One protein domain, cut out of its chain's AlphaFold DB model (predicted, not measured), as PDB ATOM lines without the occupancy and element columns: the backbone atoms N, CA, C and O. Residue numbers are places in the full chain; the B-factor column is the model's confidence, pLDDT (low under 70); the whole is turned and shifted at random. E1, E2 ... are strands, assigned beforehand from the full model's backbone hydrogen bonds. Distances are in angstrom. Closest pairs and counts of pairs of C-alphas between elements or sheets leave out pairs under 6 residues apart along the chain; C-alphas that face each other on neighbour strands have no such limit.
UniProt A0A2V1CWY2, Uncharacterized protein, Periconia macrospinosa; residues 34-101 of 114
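AT A GLANCE: This is residues 34 to 101 of the 114 residues of an uncharacterized protein of Periconia macrospinosa (UniProt A0A2V1CWY2). With little regular structure, this is a two-strand sheet of E1 and E2 at one end of a folded-back loop, whose outgoing stretch leads to E3 and whose last residues return beside its start. The 68 printed residues hold three named strands, E1, E2, E3 in chain order, and no named helix: all strand, with 16 residues in named elements. E1 and E2 are parallel; the whole is only just compact, close to loose, with a radius of gyration of the C-alphas of 13.2 A and spans of 37 by 27 by 19 A.

IN THESE COORDINATES: E2, residues 58 to 63, is 16.0 A long. E1, residues 34 to 38, is 12.8 A and begins at C-alpha (142.899, 117.530, 120.266). E3, residues 77 to 81, is 8.5 A and ends at C-alpha (137.231, 109.985, 142.820).

HOW THE PARTS SIT: E1 and E2 run parallel at 23 degrees; N 36 and O 60 are within hydrogen-bond range at 2.8 A. E3 pairs with no named strand and is apart from E1 and E2. Residues 67 to 68 pair antiparallel with 99 to 100.

THE WHOLE: The C-alphas of Gly 41 and Arg 87, the farthest apart, are 37.4 A apart. The printed part has no cut; both links are long. Residues 91, 92 and 101 are under pLDDT 70.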
ATOM      1  N   HIS A  34     141.768 118.350 119.841       95.56
ATOM      2  CA  HIS A  34     142.899 117.530 120.266       95.56
ATOM      3  C   HIS A  34     142.435 116.090 120.464       95.56
ATOM      4  O   HIS A  34     141.545 115.847 121.277       95.56
ATOM      5  N   THR A  35     143.015 115.131 119.746       96.12
ATOM      6  CA  THR A  35     142.648 113.712 119.878       96.12
ATOM      7  C   THR A  35     143.627 112.984 120.790       96.12
ATOM      8  O   THR A  35     144.834 113.038 120.574       96.12
ATOM      9  N   VAL A  36     143.095 112.262 121.773       97.00
ATOM     10  CA  VAL A  36     143.832 111.355 122.654       97.00
ATOM     11  C   VAL A  36     143.361 109.934 122.380       97.00
ATOM     12  O   VAL A  36     142.186 109.607 122.562       97.00
ATOM     13  N   MET A  37     144.277 109.076 121.950       96.00
ATOM     14  CA  MET A  37     144.030 107.651 121.801       96.00
ATOM     15  C   MET A  37     144.060 106.994 123.178       96.00
ATOM     16  O   MET A  37     145.006 107.160 123.949       96.00
ATOM     17  N   VAL A  38     143.010 106.247 123.487       96.06
ATOM     18  CA  VAL A  38     142.857 105.521 124.742       96.06
ATOM     19  C   VAL A  38     142.965 104.045 124.425       96.06
ATOM     20  O   VAL A  38     142.132 103.497 123.706       96.06
ATOM     21  N   GLY A  39     143.992 103.401 124.962       93.25
ATOM     22  CA  GLY A  39     144.111 101.957 124.852       93.25
ATOM     23  C   GLY A  39     144.786 101.431 123.588       93.25
ATOM     24  O   GLY A  39     144.726 100.233 123.317       93.25
ATOM     25  N   ASN A  40     145.433 102.299 122.807       92.38
ATOM     26  CA  ASN A  40     146.125 101.915 121.578       92.38
ATOM     27  C   ASN A  40     147.368 101.056 121.886       92.38
ATOM     28  O   ASN A  40     148.461 101.568 122.112       92.38
ATOM     29  N   GLY A  41     147.189  99.734 121.947       88.31
ATOM     30  CA  GLY A  41     148.268  98.782 122.229       88.31
ATOM     31  C   GLY A  41     148.619  98.602 123.713       88.31
ATOM     32  O   GLY A  41     149.647  97.998 124.014       88.31
ATOM     33  N   GLY A  42     147.789  99.082 124.647       89.38
ATOM     34  CA  GLY A  42     148.048  98.957 126.089       89.38
ATOM     35  C   GLY A  42     146.998  99.629 126.979       89.38
ATOM     36  O   GLY A  42     145.911  99.957 126.524       89.38
ATOM     37  N   PHE A  43     147.311  99.842 128.261       91.12
ATOM     38  CA  PHE A  43     146.496 100.643 129.192       91.12
ATOM     39  C   PHE A  43     147.098 102.045 129.341       91.12
ATOM     40  O   PHE A  43     147.640 102.399 130.387       91.12
ATOM     41  N   SER A  44     147.057 102.819 128.258       92.75
ATOM     42  CA  SER A  44     147.723 104.120 128.163       92.75
ATOM     43  C   SER A  44     146.913 105.141 127.371       92.75
ATOM     44  O   SER A  44     146.066 104.787 126.546       92.75
ATOM     45  N   PHE A  45     147.218 106.412 127.632       94.94
ATOM     46  CA  PHE A  45     146.805 107.557 126.828       94.94
ATOM     47  C   PHE A  45     147.928 107.952 125.873       94.94
ATOM     48  O   PHE A  45     149.089 108.006 126.284       94.94
ATOM     49  N   GLU A  46     147.588 108.248 124.622       96.56
ATOM     50  CA  GLU A  46     148.536 108.716 123.613       96.56
ATOM     51  C   GLU A  46     147.946 109.905 122.820       96.56
ATOM     52  O   GLU A  46     146.975 109.722 122.083       96.56
ATOM     53  N   PRO A  47     148.497 111.125 122.956       96.19
ATOM     54  CA  PRO A  47     149.565 111.493 123.887       96.19
ATOM     55  C   PRO A  47     149.101 111.403 125.353       96.19
ATOM     56  O   PRO A  47     147.914 111.516 125.651       96.19
ATOM     57  N   SER A  48     150.042 111.207 126.279       94.12
ATOM     58  CA  SER A  48     149.738 111.150 127.718       94.12
ATOM     59  C   SER A  48     149.438 112.521 128.323       94.12
ATOM     60  O   SER A  48     148.818 112.606 129.380       94.12
ATOM     61  N   GLU A  49     149.890 113.585 127.662       93.88
ATOM     62  CA  GLU A  49     149.739 114.973 128.085       93.88
ATOM     63  C   GLU A  49     149.493 115.851 126.856       93.88
ATOM     64  O   GLU A  49     150.081 115.633 125.793       93.88
ATOM     65  N   LEU A  50     148.629 116.853 127.003       94.69
ATOM     66  CA  LEU A  50     148.408 117.886 125.998       94.69
ATOM     67  C   LEU A  50     148.980 119.199 126.527       94.69
ATOM     68  O   LEU A  50     148.604 119.650 127.608       94.69
ATOM     69  N   ASN A  51     149.873 119.807 125.752       93.38
ATOM     70  CA  ASN A  51     150.408 121.135 126.026       93.38
ATOM     71  C   ASN A  51     149.621 122.164 125.200       93.38
ATOM     72  O   ASN A  51     149.137 121.838 124.119       93.38
ATOM     73  N   ASP A  52     149.486 123.388 125.713       90.06
ATOM     74  CA  ASP A  52     148.929 124.533 124.975       90.06
ATOM     75  C   ASP A  52     147.459 124.401 124.511       90.06
ATOM     76  O   ASP A  52     147.067 124.966 123.492       90.06
ATOM     77  N   VAL A  53     146.612 123.698 125.275       92.62
ATOM     78  CA  VAL A  53     145.160 123.625 125.013       92.62
ATOM     79  C   VAL A  53     144.468 124.905 125.488       92.62
ATOM     80  O   VAL A  53     144.512 125.244 126.675       92.62
ATOM     81  N   ALA A  54     143.797 125.612 124.577       93.38
ATOM     82  CA  ALA A  54     143.123 126.870 124.887       93.38
ATOM     83  C   ALA A  54     141.671 126.671 125.362       93.38
ATOM     84  O   ALA A  54     140.990 125.701 125.025       93.38
ATOM     85  N   VAL A  55     141.155 127.633 126.136       91.19
ATOM     86  CA  VAL A  55     139.739 127.640 126.535       91.19
ATOM     87  C   VAL A  55     138.857 127.762 125.293       91.19
ATOM     88  O   VAL A  55     139.025 128.681 124.494       91.19
ATOM     89  N   GLY A  56     137.885 126.858 125.169       92.38
ATOM     90  CA  GLY A  56     136.980 126.779 124.020       92.38
ATOM     91  C   GLY A  56     137.369 125.713 122.994       92.38
ATOM     92  O   GLY A  56     136.557 125.404 122.126       92.38
ATOM     93  N   GLU A  57     138.556 125.115 123.110       94.50
ATOM     94  CA  GLU A  57     138.957 123.947 122.321       94.50
ATOM     95  C   GLU A  57     138.346 122.651 122.869       94.50
ATOM     96  O   GLU A  57     137.862 122.590 124.001       94.50
ATOM     97  N   THR A  58     138.346 121.601 122.045       93.69
ATOM     98  CA  THR A  58     137.758 120.301 122.400       93.69
ATOM     99  C   THR A  58     138.826 119.224 122.496       93.69
ATOM    100  O   THR A  58     139.657 119.088 121.603       93.69
ATOM    101  N   VAL A  59     138.760 118.401 123.545       95.19
ATOM    102  CA  VAL A  59     139.554 117.170 123.657       95.19
ATOM    103  C   VAL A  59     138.662 115.978 123.317       95.19
ATOM    104  O   VAL A  59     137.630 115.768 123.952       95.19
ATOM    105  N   THR A  60     139.055 115.205 122.309       94.88
ATOM    106  CA  THR A  60     138.373 113.986 121.861       94.88
ATOM    107  C   THR A  60     139.139 112.764 122.343       94.88
ATOM    108  O   THR A  60     140.326 112.628 122.063       94.88
ATOM    109  N   PHE A  61     138.455 111.841 123.013       95.38
ATOM    110  CA  PHE A  61     139.021 110.551 123.402       95.38
ATOM    111  C   PHE A  61     138.590 109.476 122.405       95.38
ATOM    112  O   PHE A  61     137.397 109.222 122.241       95.38
ATOM    113  N   GLN A  62     139.557 108.852 121.736       94.88
ATOM    114  CA  GLN A  62     139.323 107.763 120.793       94.88
ATOM    115  C   GLN A  62     139.698 106.433 121.441       94.88
ATOM    116  O   GLN A  62     140.872 106.164 121.684       94.88
ATOM    117  N   PHE A  63     138.696 105.607 121.728       93.44
ATOM    118  CA  PHE A  63     138.883 104.324 122.401       93.44
ATOM    119  C   PHE A  63     139.258 103.215 121.418       93.44
ATOM    120  O   PHE A  63     138.645 103.074 120.360       93.44
ATOM    121  N   TYR A  64     140.240 102.407 121.805       91.50
ATOM    122  CA  TYR A  64     140.635 101.177 121.129       91.50
ATOM    123  C   TYR A  64     140.231  99.968 121.990       91.50
ATOM    124  O   TYR A  64     140.171 100.095 123.208       91.50
ATOM    125  N   PRO A  65     139.935  98.799 121.392       88.56
ATOM    126  CA  PRO A  65     139.578  97.596 122.148       88.56
ATOM    127  C   PRO A  65     140.658  97.155 123.156       88.56
ATOM    128  O   PRO A  65     141.842  97.408 122.923       88.56
ATOM    129  N   PRO A  66     140.307  96.363 124.193       82.88
ATOM    130  CA  PRO A  66     138.977  95.823 124.474       82.88
ATOM    131  C   PRO A  66     138.113  96.762 125.321       82.88
ATOM    132  O   PRO A  66     137.116  97.240 124.795       82.88
ATOM    133  N   ASP A  67     138.511  97.036 126.567       89.12
ATOM    134  CA  ASP A  67     137.723  97.748 127.576       89.12
ATOM    135  C   ASP A  67     138.561  98.857 128.222       89.12
ATOM    136  O   ASP A  67     139.411  98.604 129.085       89.12
ATOM    137  N   HIS A  68     138.294 100.103 127.832       91.81
ATOM    138  CA  HIS A  68     138.978 101.280 128.370       91.81
ATOM    139  C   HIS A  68     137.988 102.354 128.795       91.81
ATOM    140  O   HIS A  68     136.793 102.280 128.532       91.81
ATOM    141  N   SER A  69     138.478 103.354 129.517       92.44
ATOM    142  CA  SER A  69     137.633 104.403 130.074       92.44
ATOM    143  C   SER A  69     138.439 105.649 130.411       92.44
ATOM    144  O   SER A  69     139.662 105.593 130.553       92.44
ATOM    145  N   VAL A  70     137.750 106.780 130.539       93.25
ATOM    146  CA  VAL A  70     138.332 108.048 130.974       93.25
ATOM    147  C   VAL A  70     137.577 108.538 132.192       93.25
ATOM    148  O   VAL A  70     136.351 108.677 132.174       93.25
ATOM    149  N   ALA A  71     138.332 108.820 133.248       91.06
ATOM    150  CA  ALA A  71     137.843 109.435 134.464       91.06
ATOM    151  C   ALA A  71     138.605 110.734 134.721       91.06
ATOM    152  O   ALA A  71     139.817 110.808 134.510       91.06
ATOM    153  N   ARG A  72     137.912 111.748 135.236       90.31
ATOM    154  CA  ARG A  72     138.584 112.898 135.841       90.31
ATOM    155  C   ARG A  72     139.123 112.498 137.210       90.31
ATOM    156  O   ARG A  72     138.392 111.934 138.021       90.31
ATOM    157  N   ALA A  73     140.361 112.885 137.491       88.25
ATOM    158  CA  ALA A  73     140.976 112.699 138.796       88.25
ATOM    159  C   ALA A  73     141.710 113.957 139.270       88.25
ATOM    160  O   ALA A  73     141.873 114.922 138.520       88.25
ATOM    161  N   GLU A  74     142.139 113.943 140.531       88.69
ATOM    162  CA  GLU A  74     143.030 114.962 141.079       88.69
ATOM    163  C   GLU A  74     144.483 114.654 140.724       88.69
ATOM    164  O   GLU A  74     144.907 113.492 140.700       88.69
ATOM    165  N   PHE A  75     145.271 115.703 140.495       85.00
ATOM    166  CA  PHE A  75     146.695 115.556 140.236       85.00
ATOM    167  C   PHE A  75     147.398 114.827 141.394       85.00
ATOM    168  O   PHE A  75     147.243 115.181 142.562       85.00
ATOM    169  N   GLY A  76     148.153 113.773 141.071       86.81
ATOM    170  CA  GLY A  76     148.829 112.924 142.061       86.81
ATOM    171  C   GLY A  76     147.917 111.970 142.846       86.81
ATOM    172  O   GLY A  76     148.404 111.248 143.709       86.81
ATOM    173  N   SER A  77     146.608 111.933 142.571       87.38
ATOM    174  CA  SER A  77     145.636 111.047 143.239       87.38
ATOM    175  C   SER A  77     144.656 110.434 142.232       87.38
ATOM    176  O   SER A  77     143.440 110.511 142.392       87.38
ATOM    177  N   ALA A  78     145.196 109.799 141.186       83.75
ATOM    178  CA  ALA A  78     144.430 109.286 140.047       83.75
ATOM    179  C   ALA A  78     143.359 108.235 140.411       83.75
ATOM    180  O   ALA A  78     142.343 108.121 139.732       83.75
ATOM    181  N   CYS A  79     143.576 107.467 141.482       86.56
ATOM    182  CA  CYS A  79     142.684 106.378 141.899       86.56
ATOM    183  C   CYS A  79     141.622 106.802 142.925       86.56
ATOM    184  O   CYS A  79     140.885 105.955 143.428       86.56
ATOM    185  N   VAL A  80     141.558 108.089 143.275       87.06
ATOM    186  CA  VAL A  80     140.555 108.624 144.196       87.06
ATOM    187  C   VAL A  80     139.558 109.443 143.378       87.06
ATOM    188  O   VAL A  80     139.988 110.350 142.661       87.06
ATOM    189  N   PRO A  81     138.244 109.161 143.469       85.38
ATOM    190  CA  PRO A  81     137.231 109.985 142.820       85.38
ATOM    191  C   PRO A  81     137.446 111.463 143.139       85.38
ATOM    192  O   PRO A  81     137.666 111.817 144.301       85.38
ATOM    193  N   TYR A  82     137.393 112.315 142.113       87.62
ATOM    194  CA  TYR A  82     137.751 113.733 142.212       87.62
ATOM    195  C   TYR A  82     137.056 114.434 143.394       87.62
ATOM    196  O   TYR A  82     137.682 115.189 144.139       87.62
ATOM    197  N   GLU A  83     135.792 114.102 143.643       87.38
ATOM    198  CA  GLU A  83     134.946 114.683 144.686       87.38
ATOM    199  C   GLU A  83     135.416 114.366 146.111       87.38
ATOM    200  O   GLU A  83     135.100 115.099 147.049       87.38
ATOM    201  N   TYR A  84     136.188 113.294 146.294       88.31
ATOM    202  CA  TYR A  84     136.719 112.890 147.597       88.31
ATOM    203  C   TYR A  84     138.093 113.484 147.902       88.31
ATOM    204  O   TYR A  84     138.601 113.314 149.009       88.31
ATOM    205  N   THR A  85     138.688 114.220 146.963       88.56
ATOM    206  CA  THR A  85     140.048 114.755 147.123       88.56
ATOM    207  C   THR A  85     140.102 116.130 147.808       88.56
ATOM    208  O   THR A  85     141.186 116.670 148.013       88.56
ATOM    209  N   GLY A  86     138.966 116.720 148.219       85.00
ATOM    210  CA  GLY A  86     138.966 117.939 149.040       85.00
ATOM    211  C   GLY A  86     137.639 118.704 149.115       85.00
ATOM    212  O   GLY A  86     136.725 118.497 148.319       85.00
ATOM    213  N   ARG A  87     137.532 119.645 150.069       83.25
ATOM    214  CA  ARG A  87     136.375 120.561 150.150       83.25
ATOM    215  C   ARG A  87     136.314 121.448 148.904       83.25
ATOM    216  O   ARG A  87     137.326 121.999 148.492       83.25
ATOM    217  N   GLY A  88     135.116 121.623 148.346       80.56
ATOM    218  CA  GLY A  88     134.894 122.467 147.166       80.56
ATOM    219  C   GLY A  88     135.212 121.790 145.830       80.56
ATOM    220  O   GLY A  88     134.951 122.373 144.783       80.56
ATOM    221  N   LYS A  89     135.706 120.544 145.834       82.75
ATOM    222  CA  LYS A  89     135.814 119.717 144.626       82.75
ATOM    223  C   LYS A  89     134.452 119.100 144.319       82.75
ATOM    224  O   LYS A  89     134.186 117.932 144.553       82.75
ATOM    225  N   GLN A  90     133.549 119.966 143.883       72.88
ATOM    226  CA  GLN A  90     132.165 119.663 143.534       72.88
ATOM    227  C   GLN A  90     131.998 119.956 142.040       72.88
ATOM    228  O   GLN A  90     132.642 120.862 141.514       72.88
ATOM    229  N   GLY A  91     131.178 119.179 141.335       69.50
ATOM    230  CA  GLY A  91     131.030 119.331 139.881       69.50
ATOM    231  C   GLY A  91     130.663 118.058 139.124       69.50
ATOM    232  O   GLY A  91     130.433 118.133 137.924       69.50
ATOM    233  N   GLY A  92     130.564 116.926 139.825       69.81
ATOM    234  CA  GLY A  92     130.219 115.637 139.236       69.81
ATOM    235  C   GLY A  92     131.450 114.943 138.663       69.81
ATOM    236  O   GLY A  92     132.248 115.549 137.941       69.81
ATOM    237  N   SER A  93     131.592 113.662 138.990       75.00
ATOM    238  CA  SER A  93     132.686 112.843 138.490       75.00
ATOM    239  C   SER A  93     132.500 112.695 136.982       75.00
ATOM    240  O   SER A  93     131.497 112.136 136.536       75.00
ATOM    241  N   PHE A  94     133.439 113.195 136.179       86.81
ATOM    242  CA  PHE A  94     133.462 112.842 134.763       86.81
ATOM    243  C   PHE A  94     133.946 111.401 134.654       86.81
ATOM    244  O   PHE A  94     135.069 111.093 135.057       86.81
ATOM    245  N   TRP A  95     133.080 110.539 134.133       89.25
ATOM    246  CA  TRP A  95     133.351 109.134 133.881       89.25
ATOM    247  C   TRP A  95     132.690 108.734 132.568       89.25
ATOM    248  O   TRP A  95     131.478 108.887 132.413       89.25
ATOM    249  N   SER A  96     133.476 108.210 131.630       90.44
ATOM    250  CA  SER A  96     132.961 107.794 130.324       90.44
ATOM    251  C   SER A  96     132.151 106.498 130.359       90.44
ATOM    252  O   SER A  96     131.555 106.152 129.347       90.44
ATOM    253  N   GLY A  97     132.172 105.729 131.452       89.69
ATOM    254  CA  GLY A  97     131.828 104.307 131.379       89.69
ATOM    255  C   GLY A  97     132.951 103.482 130.749       89.69
ATOM    256  O   GLY A  97     133.911 104.032 130.198       89.69
ATOM    257  N   THR A  98     132.819 102.159 130.825       90.00
ATOM    258  CA  THR A  98     133.656 101.245 130.044       90.00
ATOM    259  C   THR A  98     133.247 101.339 128.583       90.00
ATOM    260  O   THR A  98     132.107 101.043 128.231       90.00
ATOM    261  N   GLN A  99     134.180 101.760 127.744       87.88
ATOM    262  CA  GLN A  99     134.027 101.827 126.303       87.88
ATOM    263  C   GLN A  99     134.610 100.546 125.716       87.88
ATOM    264  O   GLN A  99     135.828 100.373 125.657       87.88
ATOM    265  N   GLY A 100     133.709  99.638 125.346       76.62
ATOM    266  CA  GLY A 100     134.036  98.390 124.676       76.62
ATOM    267  C   GLY A 100     134.039  98.603 123.168       76.62
ATOM    268  O   GLY A 100     132.994  98.900 122.591       76.62
ATOM    269  N   ALA A 101     135.166  98.416 122.487       58.00
ATOM    270  CA  ALA A 101     135.226  98.610 121.030       58.00
ATOM    271  C   ALA A 101     134.519  97.502 120.211       58.00
ATOM    272  O   ALA A 101     134.687  97.410 118.995       58.00
TER     273      ALA A 101